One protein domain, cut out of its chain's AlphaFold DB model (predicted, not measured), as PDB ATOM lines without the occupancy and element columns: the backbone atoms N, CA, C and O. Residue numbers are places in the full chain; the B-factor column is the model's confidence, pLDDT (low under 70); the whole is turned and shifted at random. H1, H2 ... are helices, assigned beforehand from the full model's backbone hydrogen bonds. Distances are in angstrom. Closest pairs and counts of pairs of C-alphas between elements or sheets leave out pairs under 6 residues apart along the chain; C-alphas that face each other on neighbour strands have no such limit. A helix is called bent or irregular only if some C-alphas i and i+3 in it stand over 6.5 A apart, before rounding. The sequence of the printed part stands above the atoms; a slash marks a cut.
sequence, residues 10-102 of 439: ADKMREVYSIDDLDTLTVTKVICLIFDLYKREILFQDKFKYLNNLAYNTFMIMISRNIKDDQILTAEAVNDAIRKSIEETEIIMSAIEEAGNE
ATOM      1  N   ALA A  10     -24.707 -31.510 -44.615       56.97
ATOM      2  CA  ALA A  10     -23.368 -31.170 -45.093       56.97
ATOM      3  C   ALA A  10     -23.331 -29.801 -45.791       56.97
ATOM      4  O   ALA A  10     -22.422 -29.017 -45.539       56.97
ATOM      5  N   ASP A  11     -24.336 -29.486 -46.609       62.22
ATOM      6  CA  ASP A  11     -24.394 -28.202 -47.312       62.22
ATOM      7  C   ASP A  11     -24.766 -27.063 -46.355       62.22
ATOM      8  O   ASP A  11     -24.113 -26.026 -46.380       62.22
ATOM      9  N   LYS A  12     -25.693 -27.289 -45.410       63.53
ATOM     10  CA  LYS A  12     -25.999 -26.321 -44.339       63.53
ATOM     11  C   LYS A  12     -24.835 -26.110 -43.369       63.53
ATOM     12  O   LYS A  12     -24.613 -24.994 -42.924       63.53
ATOM     13  N   MET A  13     -24.085 -27.156 -43.026       59.66
ATOM     14  CA  MET A  13     -22.902 -27.047 -42.169       59.66
ATOM     15  C   MET A  13     -21.791 -26.276 -42.877       59.66
ATOM     16  O   MET A  13     -21.193 -25.435 -42.223       59.66
ATOM     17  N   ARG A  14     -21.569 -26.504 -44.184       59.78
ATOM     18  CA  ARG A  14     -20.624 -25.732 -45.019       59.78
ATOM     19  C   ARG A  14     -21.062 -24.279 -45.239       59.78
ATOM     20  O   ARG A  14     -20.214 -23.402 -45.361       59.78
ATOM     21  N   GLU A  15     -22.368 -24.029 -45.323       59.84
ATOM     22  CA  GLU A  15     -22.946 -22.690 -45.499       59.84
ATOM     23  C   GLU A  15     -22.877 -21.864 -44.207       59.84
ATOM     24  O   GLU A  15     -22.467 -20.706 -44.235       59.84
ATOM     25  N   VAL A  16     -23.255 -22.454 -43.067       56.44
ATOM     26  CA  VAL A  16     -23.311 -21.764 -41.765       56.44
ATOM     27  C   VAL A  16     -21.928 -21.660 -41.123       56.44
ATOM     28  O   VAL A  16     -21.636 -20.692 -40.423       56.44
ATOM     29  N   TYR A  17     -21.056 -22.632 -41.370       53.97
ATOM     30  CA  TYR A  17     -19.696 -22.631 -40.871       53.97
ATOM     31  C   TYR A  17     -18.765 -22.915 -42.043       53.97
ATOM     32  O   TYR A  17     -18.876 -23.954 -42.682       53.97
ATOM     33  N   SER A  18     -17.826 -22.015 -42.328       52.62
ATOM     34  CA  SER A  18     -16.767 -22.199 -43.330       52.62
ATOM     35  C   SER A  18     -15.802 -23.328 -42.920       52.62
ATOM     36  O   SER A  18     -14.646 -23.084 -42.588       52.62
ATOM     37  N   ILE A  19     -16.306 -24.557 -42.827       52.12
ATOM     38  CA  ILE A  19     -15.615 -25.732 -42.311       52.12
ATOM     39  C   ILE A  19     -15.189 -26.555 -43.514       52.12
ATOM     40  O   ILE A  19     -15.953 -27.365 -44.041       52.12
ATOM     41  N   ASP A  20     -13.940 -26.346 -43.915       50.28
ATOM     42  CA  ASP A  20     -13.249 -27.217 -44.862       50.28
ATOM     43  C   ASP A  20     -12.927 -28.603 -44.252       50.28
ATOM     44  O   ASP A  20     -12.567 -29.505 -44.995       50.28
ATOM     45  N   ASP A  21     -13.132 -28.820 -42.939       53.47
ATOM     46  CA  ASP A  21     -12.879 -30.109 -42.269       53.47
ATOM     47  C   ASP A  21     -13.939 -30.466 -41.208       53.47
ATOM     48  O   ASP A  21     -13.795 -30.176 -40.012       53.47
ATOM     49  N   LEU A  22     -15.008 -31.153 -41.633       56.09
ATOM     50  CA  LEU A  22     -15.977 -31.792 -40.725       56.09
ATOM     51  C   LEU A  22     -15.271 -32.753 -39.743       56.09
ATOM     52  O   LEU A  22     -15.701 -32.908 -38.601       56.09
ATOM     53  N   ASP A  23     -14.142 -33.314 -40.184       56.00
ATOM     54  CA  ASP A  23     -13.296 -34.287 -39.490       56.00
ATOM     55  C   ASP A  23     -12.613 -33.726 -38.222       56.00
ATOM     56  O   ASP A  23     -12.076 -34.486 -37.416       56.00
ATOM     57  N   THR A  24     -12.653 -32.404 -38.000       62.00
ATOM     58  CA  THR A  24     -12.091 -31.746 -36.799       62.00
ATOM     59  C   THR A  24     -13.123 -31.444 -35.709       62.00
ATOM     60  O   THR A  24     -12.762 -31.021 -34.603       62.00
ATOM     61  N   LEU A  25     -14.417 -31.637 -35.986       71.81
ATOM     62  CA  LEU A  25     -15.477 -31.372 -35.018       71.81
ATOM     63  C   LEU A  25     -15.590 -32.508 -34.001       71.81
ATOM     64  O   LEU A  25     -15.570 -33.686 -34.337       71.81
ATOM     65  N   THR A  26     -15.762 -32.154 -32.727       83.88
ATOM     66  CA  THR A  26     -16.068 -33.138 -31.683       83.88
ATOM     67  C   THR A  26     -17.521 -33.608 -31.798       83.88
ATOM     68  O   THR A  26     -18.387 -32.851 -32.244       83.88
ATOM     69  N   VAL A  27     -17.815 -34.822 -31.316       86.19
ATOM     70  CA  VAL A  27     -19.180 -35.392 -31.275       86.19
ATOM     71  C   VAL A  27     -20.173 -34.424 -30.631       86.19
ATOM     72  O   VAL A  27     -21.219 -34.135 -31.209       86.19
ATOM     73  N   THR A  28     -19.809 -33.833 -29.490       87.12
ATOM     74  CA  THR A  28     -20.627 -32.827 -28.798       87.12
ATOM     75  C   THR A  28     -20.974 -31.641 -29.693       87.12
ATOM     76  O   THR A  28     -22.131 -31.232 -29.738       87.12
ATOM     77  N   LYS A  29     -19.999 -31.092 -30.434       85.56
ATOM     78  CA  LYS A  29     -20.255 -29.963 -31.339       85.56
ATOM     79  C   LYS A  29     -21.224 -30.364 -32.443       85.56
ATOM     80  O   LYS A  29     -22.163 -29.623 -32.697       85.56
ATOM     81  N   VAL A  30     -21.037 -31.535 -33.054       87.50
ATOM     82  CA  VAL A  30     -21.946 -32.035 -34.097       87.50
ATOM     83  C   VAL A  30     -23.366 -32.215 -33.558       87.50
ATOM     84  O   VAL A  30     -24.313 -31.767 -34.196       87.50
ATOM     85  N   ILE A  31     -23.531 -32.795 -32.367       90.88
ATOM     86  CA  ILE A  31     -24.848 -32.962 -31.737       90.88
ATOM     87  C   ILE A  31     -25.527 -31.605 -31.490       90.88
ATOM     88  O   ILE A  31     -26.685 -31.434 -31.870       90.88
ATOM     89  N   CYS A  32     -24.817 -30.628 -30.918       89.06
ATOM     90  CA  CYS A  32     -25.364 -29.284 -30.707       89.06
ATOM     91  C   CYS A  32     -25.768 -28.617 -32.031       89.06
ATOM     92  O   CYS A  32     -26.859 -28.065 -32.122       89.06
ATOM     93  N   LEU A  33     -24.945 -28.748 -33.078       86.56
ATOM     94  CA  LEU A  33     -25.254 -28.225 -34.413       86.56
ATOM     95  C   LEU A  33     -26.528 -28.840 -34.999       86.56
ATOM     96  O   LEU A  33     -27.330 -28.146 -35.620       86.56
ATOM     97  N   ILE A  34     -26.746 -30.137 -34.785       90.06
ATOM     98  CA  ILE A  34     -27.992 -30.791 -35.191       90.06
ATOM     99  C   ILE A  34     -29.175 -30.171 -34.443       90.06
ATOM    100  O   ILE A  34     -30.187 -29.873 -35.067       90.06
ATOM    101  N   PHE A  35     -29.061 -29.932 -33.136       91.25
ATOM    102  CA  PHE A  35     -30.142 -29.307 -32.364       91.25
ATOM    103  C   PHE A  35     -30.434 -27.868 -32.810       91.25
ATOM    104  O   PHE A  35     -31.602 -27.489 -32.894       91.25
ATOM    105  N   ASP A  36     -29.404 -27.103 -33.178       87.12
ATOM    106  CA  ASP A  36     -29.553 -25.739 -33.694       87.12
ATOM    107  C   ASP A  36     -30.235 -25.701 -35.074       87.12
ATOM    108  O   ASP A  36     -31.028 -24.799 -35.360       87.12
ATOM    109  N   LEU A  37     -29.934 -26.674 -35.940       85.12
ATOM    110  CA  LEU A  37     -30.459 -26.739 -37.309       85.12
ATOM    111  C   LEU A  37     -31.856 -27.349 -37.388       85.12
ATOM    112  O   LEU A  37     -32.682 -26.920 -38.199       85.12
ATOM    113  N   TYR A  38     -32.118 -28.357 -36.566       87.25
ATOM    114  CA  TYR A  38     -33.376 -29.082 -36.532       87.25
ATOM    115  C   TYR A  38     -34.192 -28.618 -35.334       87.25
ATOM    116  O   TYR A  38     -34.411 -29.382 -34.404       87.25
ATOM    117  N   LYS A  39     -34.635 -27.359 -35.355       83.81
ATOM    118  CA  LYS A  39     -35.388 -26.762 -34.246       83.81
ATOM    119  C   LYS A  39     -36.784 -27.359 -34.084       83.81
ATOM    120  O   LYS A  39     -37.404 -27.837 -35.039       83.81
ATOM    121  N   ARG A  40     -37.311 -27.258 -32.864       85.69
ATOM    122  CA  ARG A  40     -38.627 -27.776 -32.454       85.69
ATOM    123  C   ARG A  40     -39.782 -27.243 -33.286       85.69
ATOM    124  O   ARG A  40     -40.741 -27.961 -33.527       85.69
ATOM    125  N   GLU A  41     -39.715 -25.984 -33.691       79.25
ATOM    126  CA  GLU A  41     -40.762 -25.323 -34.466       79.25
ATOM    127  C   GLU A  41     -40.872 -25.894 -35.887       79.25
ATOM    128  O   GLU A  41     -41.912 -25.751 -36.518       79.25
ATOM    129  N   ILE A  42     -39.808 -26.544 -36.367       81.00
ATOM    130  CA  ILE A  42     -39.699 -27.117 -37.710       81.00
ATOM    131  C   ILE A  42     -39.962 -28.627 -37.657       81.00
ATOM    132  O   ILE A  42     -40.708 -29.174 -38.471       81.00
ATOM    133  N   LEU A  43     -39.344 -29.319 -36.695       80.31
ATOM    134  CA  LEU A  43     -39.442 -30.767 -36.561       80.31
ATOM    135  C   LEU A  43     -40.804 -31.211 -36.019       80.31
ATOM    136  O   LEU A  43     -41.250 -30.761 -34.970       80.31
ATOM    137  N   PHE A  44     -41.429 -32.172 -36.705       82.50
ATOM    138  CA  PHE A  44     -42.709 -32.797 -36.324       82.50
ATOM    139  C   PHE A  44     -43.893 -31.838 -36.163       82.50
ATOM    140  O   PHE A  44     -44.922 -32.230 -35.597       82.50
ATOM    141  N   GLN A  45     -43.769 -30.612 -36.682       73.31
ATOM    142  CA  GLN A  45     -44.842 -29.631 -36.675       73.31
ATOM    143  C   GLN A  45     -46.128 -30.269 -37.220       73.31
ATOM    144  O   GLN A  45     -46.112 -31.005 -38.206       73.31
ATOM    145  N   ASP A  46     -47.230 -30.038 -36.510       77.75
ATOM    146  CA  ASP A  46     -48.574 -30.566 -36.777       77.75
ATOM    147  C   ASP A  46     -48.758 -32.090 -36.676       77.75
ATOM    148  O   ASP A  46     -49.875 -32.522 -36.385       77.75
ATOM    149  N   LYS A  47     -47.701 -32.906 -36.815       86.44
ATOM    150  CA  LYS A  47     -47.794 -34.375 -36.736       86.44
ATOM    151  C   LYS A  47     -48.151 -34.851 -35.328       86.44
ATOM    152  O   LYS A  47     -49.079 -35.631 -35.175       86.44
ATOM    153  N   PHE A  48     -47.462 -34.336 -34.308       90.56
ATOM    154  CA  PHE A  48     -47.648 -34.738 -32.905       90.56
ATOM    155  C   PHE A  48     -48.052 -33.549 -32.032       90.56
ATOM    156  O   PHE A  48     -47.458 -33.281 -30.988       90.56
ATOM    157  N   LYS A  49     -49.068 -32.789 -32.455       88.50
ATOM    158  CA  LYS A  49     -49.447 -31.502 -31.840       88.50
ATOM    159  C   LYS A  49     -49.620 -31.557 -30.315       88.50
ATOM    160  O   LYS A  49     -49.217 -30.629 -29.617       88.50
ATOM    161  N   TYR A  50     -50.215 -32.629 -29.786       91.00
ATOM    162  CA  TYR A  50     -50.437 -32.791 -28.342       91.00
ATOM    163  C   TYR A  50     -49.232 -33.345 -27.584       91.00
ATOM    164  O   TYR A  50     -49.233 -33.294 -26.359       91.00
ATOM    165  N   LEU A  51     -48.213 -33.831 -28.293       94.00
ATOM    166  CA  LEU A  51     -46.998 -34.453 -27.766       94.00
ATOM    167  C   LEU A  51     -45.728 -33.730 -28.243       94.00
ATOM    168  O   LEU A  51     -44.641 -34.282 -28.157       94.00
ATOM    169  N   ASN A  52     -45.845 -32.491 -28.736       92.81
ATOM    170  CA  ASN A  52     -44.743 -31.802 -29.412       92.81
ATOM    171  C   ASN A  52     -43.482 -31.687 -28.541       92.81
ATOM    172  O   ASN A  52     -42.365 -31.876 -29.018       92.81
ATOM    173  N   ASN A  53     -43.662 -31.425 -27.240       94.00
ATOM    174  CA  ASN A  53     -42.531 -31.355 -26.324       94.00
ATOM    175  C   ASN A  53     -41.839 -32.705 -26.192       94.00
ATOM    176  O   ASN A  53     -40.617 -32.776 -26.265       94.00
ATOM    177  N   LEU A  54     -42.605 -33.771 -25.996       95.81
ATOM    178  CA  LEU A  54     -42.059 -35.111 -25.892       95.81
ATOM    179  C   LEU A  54     -41.417 -35.564 -27.203       95.81
ATOM    180  O   LEU A  54     -40.332 -36.129 -27.156       95.81
ATOM    181  N   ALA A  55     -42.035 -35.289 -28.352       95.94
ATOM    182  CA  ALA A  55     -41.521 -35.659 -29.666       95.94
ATOM    183  C   ALA A  55     -40.133 -35.057 -29.901       95.94
ATOM    184  O   ALA A  55     -39.171 -35.783 -30.144       95.94
ATOM    185  N   TYR A  56     -39.995 -33.742 -29.723       95.50
ATOM    186  CA  TYR A  56     -38.709 -33.076 -29.896       95.50
ATOM    187  C   TYR A  56     -37.648 -33.561 -28.904       95.50
ATOM    188  O   TYR A  56     -36.516 -33.864 -29.274       95.50
ATOM    189  N   ASN A  57     -38.026 -33.693 -27.634       95.81
ATOM    190  CA  ASN A  57     -37.112 -34.145 -26.593       95.81
ATOM    191  C   ASN A  57     -36.694 -35.619 -26.788       95.81
ATOM    192  O   ASN A  57     -35.560 -35.986 -26.489       95.81
ATOM    193  N   THR A  58     -37.578 -36.450 -27.350       95.88
ATOM    194  CA  THR A  58     -37.269 -37.825 -27.773       95.88
ATOM    195  C   THR A  58     -36.269 -37.812 -28.922       95.88
ATOM    196  O   THR A  58     -35.286 -38.544 -28.858       95.88
ATOM    197  N   PHE A  59     -36.452 -36.937 -29.917       95.44
ATOM    198  CA  PHE A  59     -35.499 -36.766 -31.013       95.44
ATOM    199  C   PHE A  59     -34.104 -36.376 -30.516       95.44
ATOM    200  O   PHE A  59     -33.128 -37.015 -30.909       95.44
ATOM    201  N   MET A  60     -33.996 -35.411 -29.596       95.31
ATOM    202  CA  MET A  60     -32.701 -35.030 -29.013       95.31
ATOM    203  C   MET A  60     -31.985 -36.223 -28.359       95.31
ATOM    204  O   MET A  60     -30.776 -36.414 -28.529       95.31
ATOM    205  N   ILE A  61     -32.743 -37.054 -27.637       94.56
ATOM    206  CA  ILE A  61     -32.224 -38.269 -27.003       94.56
ATOM    207  C   ILE A  61     -31.826 -39.313 -28.051       94.56
ATOM    208  O   ILE A  61     -30.759 -39.911 -27.920       94.56
ATOM    209  N   MET A  62     -32.630 -39.526 -29.098       93.50
ATOM    210  CA  MET A  62     -32.281 -40.463 -30.170       93.50
ATOM    211  C   MET A  62     -30.990 -40.043 -30.882       93.50
ATOM    212  O   MET A  62     -30.130 -40.893 -31.102       93.50
ATOM    213  N   ILE A  63     -30.792 -38.746 -31.155       93.50
ATOM    214  CA  ILE A  63     -29.538 -38.226 -31.723       93.50
ATOM    215  C   ILE A  63     -28.357 -38.557 -30.812       93.50
ATOM    216  O   ILE A  63     -27.376 -39.139 -31.265       93.50
ATOM    217  N   SER A  64     -28.487 -38.265 -29.515       91.62
ATOM    218  CA  SER A  64     -27.430 -38.535 -28.529       91.62
ATOM    219  C   SER A  64     -27.112 -40.026 -28.360       91.62
ATOM    220  O   SER A  64     -26.058 -40.372 -27.841       91.62
ATOM    221  N   ARG A  65     -28.018 -40.927 -28.761       89.12
ATOM    222  CA  ARG A  65     -27.787 -42.380 -28.751       89.12
ATOM    223  C   ARG A  65     -27.220 -42.908 -30.060       89.12
ATOM    224  O   ARG A  65     -26.429 -43.850 -30.046       89.12
ATOM    225  N   ASN A  66     -27.678 -42.355 -31.178       90.06
ATOM    226  CA  ASN A  66     -27.305 -42.804 -32.512       90.06
ATOM    227  C   ASN A  66     -25.966 -42.216 -32.981       90.06
ATOM    228  O   ASN A  66     -25.369 -42.787 -33.888       90.06
ATOM    229  N   ILE A  67     -25.485 -41.138 -32.351       89.19
ATOM    230  CA  ILE A  67     -24.123 -40.613 -32.508       89.19
ATOM    231  C   ILE A  67     -23.357 -40.904 -31.217       89.19
ATOM    232  O   ILE A  67     -23.599 -40.268 -30.193       89.19
ATOM    233  N   LYS A  68     -22.461 -41.892 -31.250       80.62
ATOM    234  CA  LYS A  68     -21.682 -42.282 -30.066       80.62
ATOM    235  C   LYS A  68     -20.405 -41.455 -29.937       80.62
ATOM    236  O   LYS A  68     -19.825 -41.053 -30.941       80.62
ATOM    237  N   ASP A  69     -19.938 -41.260 -28.705       77.31
ATOM    238  CA  ASP A  69     -18.725 -40.480 -28.406       77.31
ATOM    239  C   ASP A  69     -17.451 -41.055 -29.055       77.31
ATOM    240  O   ASP A  69     -16.504 -40.320 -29.318       77.31
ATOM    241  N   ASP A  70     -17.429 -42.361 -29.323       75.25
ATOM    242  CA  ASP A  70     -16.323 -43.101 -29.937       75.25
ATOM    243  C   ASP A  70     -16.451 -43.256 -31.465       75.25
ATOM    244  O   ASP A  70     -15.622 -43.911 -32.100       75.25
ATOM    245  N   GLN A  71     -17.488 -42.675 -32.073       74.44
ATOM    246  CA  GLN A  71     -17.790 -42.847 -33.489       74.44
ATOM    247  C   GLN A  71     -16.981 -41.898 -34.382       74.44
ATOM    248  O   GLN A  71     -16.840 -40.710 -34.099       74.44
ATOM    249  N   ILE A  72     -16.514 -42.409 -35.527       72.50
ATOM    250  CA  ILE A  72     -15.940 -41.582 -36.597       72.50
ATOM    251  C   ILE A  72     -17.060 -40.759 -37.245       72.50
ATOM    252  O   ILE A  72     -18.045 -41.311 -37.742       72.50
ATOM    253  N   LEU A  73     -16.898 -39.437 -37.255       77.12
ATOM    254  CA  LEU A  73     -17.906 -38.487 -37.722       77.12
ATOM    255  C   LEU A  73     -17.766 -38.202 -39.217       77.12
ATOM    256  O   LEU A  73     -17.295 -37.144 -39.618       77.12
ATOM    257  N   THR A  74     -18.217 -39.133 -40.055       77.50
ATOM    258  CA  THR A  74     -18.404 -38.840 -41.483       77.50
ATOM    259  C   THR A  74     -19.767 -38.188 -41.722       77.50
ATOM    260  O   THR A  74     -20.735 -38.457 -41.006       77.50
ATOM    261  N   ALA A  75     -19.883 -37.360 -42.765       75.62
ATOM    262  CA  ALA A  75     -21.156 -36.731 -43.132       75.62
ATOM    263  C   ALA A  75     -22.280 -37.760 -43.377       75.62
ATOM    264  O   ALA A  75     -23.421 -37.545 -42.972       75.62
ATOM    265  N   GLU A  76     -21.952 -38.893 -44.004       79.31
ATOM    266  CA  GLU A  76     -22.889 -39.997 -44.236       79.31
ATOM    267  C   GLU A  76     -23.362 -40.621 -42.918       79.31
ATOM    268  O   GLU A  76     -24.565 -40.745 -42.701       79.31
ATOM    269  N   ALA A  77     -22.440 -40.913 -41.993       82.69
ATOM    270  CA  ALA A  77     -22.778 -41.488 -40.695       82.69
ATOM    271  C   ALA A  77     -23.669 -40.556 -39.858       82.69
ATOM    272  O   ALA A  77     -24.605 -41.014 -39.197       82.69
ATOM    273  N   VAL A  78     -23.413 -39.246 -39.903       83.94
ATOM    274  CA  VAL A  78     -24.236 -38.246 -39.209       83.94
ATOM    275  C   VAL A  78     -25.629 -38.146 -39.841       83.94
ATOM    276  O   VAL A  78     -26.630 -38.169 -39.121       83.94
ATOM    277  N   ASN A  79     -25.722 -38.090 -41.173       83.00
ATOM    278  CA  ASN A  79     -27.007 -38.076 -41.879       83.00
ATOM    279  C   ASN A  79     -27.839 -39.329 -41.573       83.00
ATOM    280  O   ASN A  79     -29.044 -39.234 -41.322       83.00
ATOM    281  N   ASP A  80     -27.197 -40.494 -41.536       85.06
ATOM    282  CA  ASP A  80     -27.838 -41.749 -41.160       85.06
ATOM    283  C   ASP A  80     -28.350 -41.725 -39.723       85.06
ATOM    284  O   ASP A  80     -29.494 -42.120 -39.476       85.06
ATOM    285  N   ALA A  81     -27.558 -41.205 -38.784       88.88
ATOM    286  CA  ALA A  81     -27.968 -41.053 -37.393       88.88
ATOM    287  C   ALA A  81     -29.174 -40.112 -37.243       88.88
ATOM    288  O   ALA A  81     -30.086 -40.411 -36.467       88.88
ATOM    289  N   ILE A  82     -29.233 -39.018 -38.009       90.00
ATOM    290  CA  ILE A  82     -30.364 -38.078 -37.997       90.00
ATOM    291  C   ILE A  82     -31.620 -38.737 -38.544       90.00
ATOM    292  O   ILE A  82     -32.644 -38.757 -37.861       90.00
ATOM    293  N   ARG A  83     -31.534 -39.330 -39.740       88.19
ATOM    294  CA  ARG A  83     -32.653 -40.050 -40.362       88.19
ATOM    295  C   ARG A  83     -33.182 -41.127 -39.424       88.19
ATOM    296  O   ARG A  83     -34.387 -41.214 -39.196       88.19
ATOM    297  N   LYS A  84     -32.280 -41.907 -38.827       89.81
ATOM    298  CA  LYS A  84     -32.640 -42.949 -37.870       89.81
ATOM    299  C   LYS A  84     -33.341 -42.381 -36.638       89.81
ATOM    300  O   LYS A  84     -34.368 -42.926 -36.248       89.81
ATOM    301  N   SER A  85     -32.841 -41.279 -36.087       92.62
ATOM    302  CA  SER A  85     -33.410 -40.619 -34.906       92.62
ATOM    303  C   SER A  85     -34.792 -40.018 -35.156       92.62
ATOM    304  O   SER A  85     -35.660 -40.099 -34.286       92.62
ATOM    305  N   ILE A  86     -35.022 -39.450 -36.345       91.81
ATOM    306  CA  ILE A  86     -36.348 -38.994 -36.783       91.81
ATOM    307  C   ILE A  86     -37.295 -40.194 -36.861       91.81
ATOM    308  O   ILE A  86     -38.333 -40.187 -36.208       91.81
ATOM    309  N   GLU A  87     -36.917 -41.242 -37.594       91.19
ATOM    310  CA  GLU A  87     -37.750 -42.437 -37.781       91.19
ATOM    311  C   GLU A  87     -38.093 -43.125 -36.444       91.19
ATOM    312  O   GLU A  87     -39.249 -43.466 -36.205       91.19
ATOM    313  N   GLU A  88     -37.130 -43.272 -35.530       92.06
ATOM    314  CA  GLU A  88     -37.367 -43.838 -34.191       92.06
ATOM    315  C   GLU A  88     -38.303 -42.967 -33.348       92.06
ATOM    316  O   GLU A  88     -39.211 -43.485 -32.697       92.06
ATOM    317  N   THR A  89     -38.138 -41.644 -33.404       94.19
ATOM    318  CA  THR A  89     -39.039 -40.709 -32.720       94.19
ATOM    319  C   THR A  89     -40.469 -40.851 -33.234       94.19
ATOM    320  O   THR A  89     -41.402 -40.917 -32.437       94.19
ATOM    321  N   GLU A  90     -40.657 -40.946 -34.552       93.44
ATOM    322  CA  GLU A  90     -41.985 -41.110 -35.145       93.44
ATOM    323  C   GLU A  90     -42.649 -42.428 -34.739       93.44
ATOM    324  O   GLU A  90     -43.843 -42.426 -34.433       93.44
ATOM    325  N   ILE A  91     -41.891 -43.529 -34.690       92.88
ATOM    326  CA  ILE A  91     -42.385 -44.835 -34.228       92.88
ATOM    327  C   ILE A  91     -42.856 -44.739 -32.772       92.88
ATOM    328  O   ILE A  91     -43.976 -45.145 -32.457       92.88
ATOM    329  N   ILE A  92     -42.033 -44.166 -31.888       94.12
ATOM    330  CA  ILE A  92     -42.358 -44.037 -30.462       94.12
ATOM    331  C   ILE A  92     -43.585 -43.138 -30.273       94.12
ATOM    332  O   ILE A  92     -44.506 -43.511 -29.549       94.12
ATOM    333  N   MET A  93     -43.630 -41.971 -30.922       95.62
ATOM    334  CA  MET A  93     -44.752 -41.038 -30.775       95.62
ATOM    335  C   MET A  93     -46.060 -41.635 -31.298       95.62
ATOM    336  O   MET A  93     -47.081 -41.525 -30.620       95.62
ATOM    337  N   SER A  94     -46.025 -42.334 -32.437       94.50
ATOM    338  CA  SER A  94     -47.203 -43.031 -32.973       94.50
ATOM    339  C   SER A  94     -47.703 -44.095 -31.993       94.50
ATOM    340  O   SER A  94     -48.893 -44.159 -31.702       94.50
ATOM    341  N   ALA A  95     -46.794 -44.862 -31.383       92.62
ATOM    342  CA  ALA A  95     -47.153 -45.856 -30.376       92.62
ATOM    343  C   ALA A  95     -47.752 -45.239 -29.093       92.62
ATOM    344  O   ALA A  95     -48.639 -45.838 -28.482       92.62
ATOM    345  N   ILE A  96     -47.311 -44.040 -28.683       94.62
ATOM    346  CA  ILE A  96     -47.918 -43.290 -27.565       94.62
ATOM    347  C   ILE A  96     -49.321 -42.817 -27.939       94.62
ATOM    348  O   ILE A  96     -50.240 -42.908 -27.120       94.62
ATOM    349  N   GLU A  97     -49.512 -42.316 -29.160       94.00
ATOM    350  CA  GLU A  97     -50.834 -41.913 -29.631       94.00
ATOM    351  C   GLU A  97     -51.790 -43.106 -29.682       94.00
ATOM    352  O   GLU A  97     -52.890 -43.013 -29.140       94.00
ATOM    353  N   GLU A  98     -51.343 -44.243 -30.219       91.31
ATOM    354  CA  GLU A  98     -52.082 -45.507 -30.241       91.31
ATOM    355  C   GLU A  98     -52.440 -46.001 -28.835       91.31
ATOM    356  O   GLU A  98     -53.602 -46.311 -28.584       91.31
ATOM    357  N   ALA A  99     -51.493 -46.018 -27.891       88.56
ATOM    358  CA  ALA A  99     -51.777 -46.378 -26.498       88.56
ATOM    359  C   ALA A  99     -52.769 -45.399 -25.842       88.56
ATOM    360  O   ALA A  99     -53.663 -45.803 -25.101       88.56
ATOM    361  N   GLY A 100     -52.661 -44.102 -26.148       89.62
ATOM    362  CA  GLY A 100     -53.627 -43.091 -25.717       89.62
ATOM    363  C   GLY A 100     -55.010 -43.261 -26.358       89.62
ATOM    364  O   GLY A 100     -56.017 -42.904 -25.742       89.62
ATOM    365  N   ASN A 101     -55.088 -43.826 -27.565       88.88
ATOM    366  CA  ASN A 101     -56.342 -44.094 -28.270       88.88
ATOM    367  C   ASN A 101     -57.165 -45.208 -27.620       88.88
ATOM    368  O   ASN A 101     -58.390 -45.178 -27.733       88.88
ATOM    369  N   GLU A 102     -56.523 -46.093 -26.854       84.94
ATOM    370  CA  GLU A 102     -57.210 -47.069 -26.004       84.94
ATOM    371  C   GLU A 102     -58.064 -46.375 -24.919       84.94
ATOM    372  O   GLU A 102     -59.040 -46.942 -24.432       84.94
TER     373      GLU A 102
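AT A GLANCE: This is residues 10 to 102 of the 439 residues of an uncharacterized protein of Nematocida parisii (strain ERTm1 / ATCC PRA-289) (UniProt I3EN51). One long helix, H4, runs along most of the length of the domain, and H3 packs at an angle on its middle stretch, the two making a helical hairpin. H2 and the short H1 lie toward the end where H4 begins, with H2 beside the last part of H3 and H1 crosswise near the first residue of H4. The printed part has 93 residues with four named helices, in the order H1, H2, H3, H4, and no named strand; the class is all helix. The whole is only just compact, close to loose, with a radius of gyration of the C-alphas of 14.6 A. Its C-alphas span 51 by 25 by 17 A, only just a rod.

IN THESE COORDINATES: Find C-alpha 10 at (-23.368, -31.170, -45.093); here H1 begins, residues 10 to 16. Go on to H2, residues 27 to 37, which is 15.4 A long from first to last C-alpha. At C-alpha 49, (-49.447, -31.502, -31.840), you reach H3, residues 49 to 66, 24.9 A long. H3 is irregular, with C-alphas 50 and 53 8.3 A apart, and it has a kink of 32 degrees near residue 56. Last comes the longest helix, H4, residues 75 to 101, which runs 38.9 A to C-alpha 101 at (-56.342, -44.094, -28.270).

HOW THE PARTS SIT: Start with H3 and H4, which touch; their closest C-alphas are those of Met 62 and Ser 85, 4.9 A apart. They run opposite ways at a steep tilt of 39 degrees, and H4 touches H3 with residues 81 to 93 alone. Look next at H2, which only just touches H3, with 3 pairs of C-alphas within 8 A; the closest are those of Ile 31 and Ser 64, at 6.9 A. H3 touches H2 with residues 60 to 64 alone. H2 and H3 are also a helical hairpin, at a shallow tilt of 26 degrees, opposite ways. H2 and H4 are near each other. H1 is close to H4 but not clearly touching, with the C-alphas of Ala 10 and Ala 75 closest at 6.3 A, and the two are about perpendicular at 84 degrees. H1 is near H2, and it is apart from H3. In H1, H2 and H4 every O i to N i+4 pair is within hydrogen-bond range; in H3 it is 12 of 14.

THE WHOLE: The two C-alphas farthest apart are those of Asp 20 and Glu 102, at 51.8 A. The printed part has no cut. Between H2 and H3 you pass a long link of 11 residues; the links from H1 to H2 and from H3 to H4 are short. The mean pLDDT of the printed part is 82.7, and residues 10 to 24 of this model are under 70.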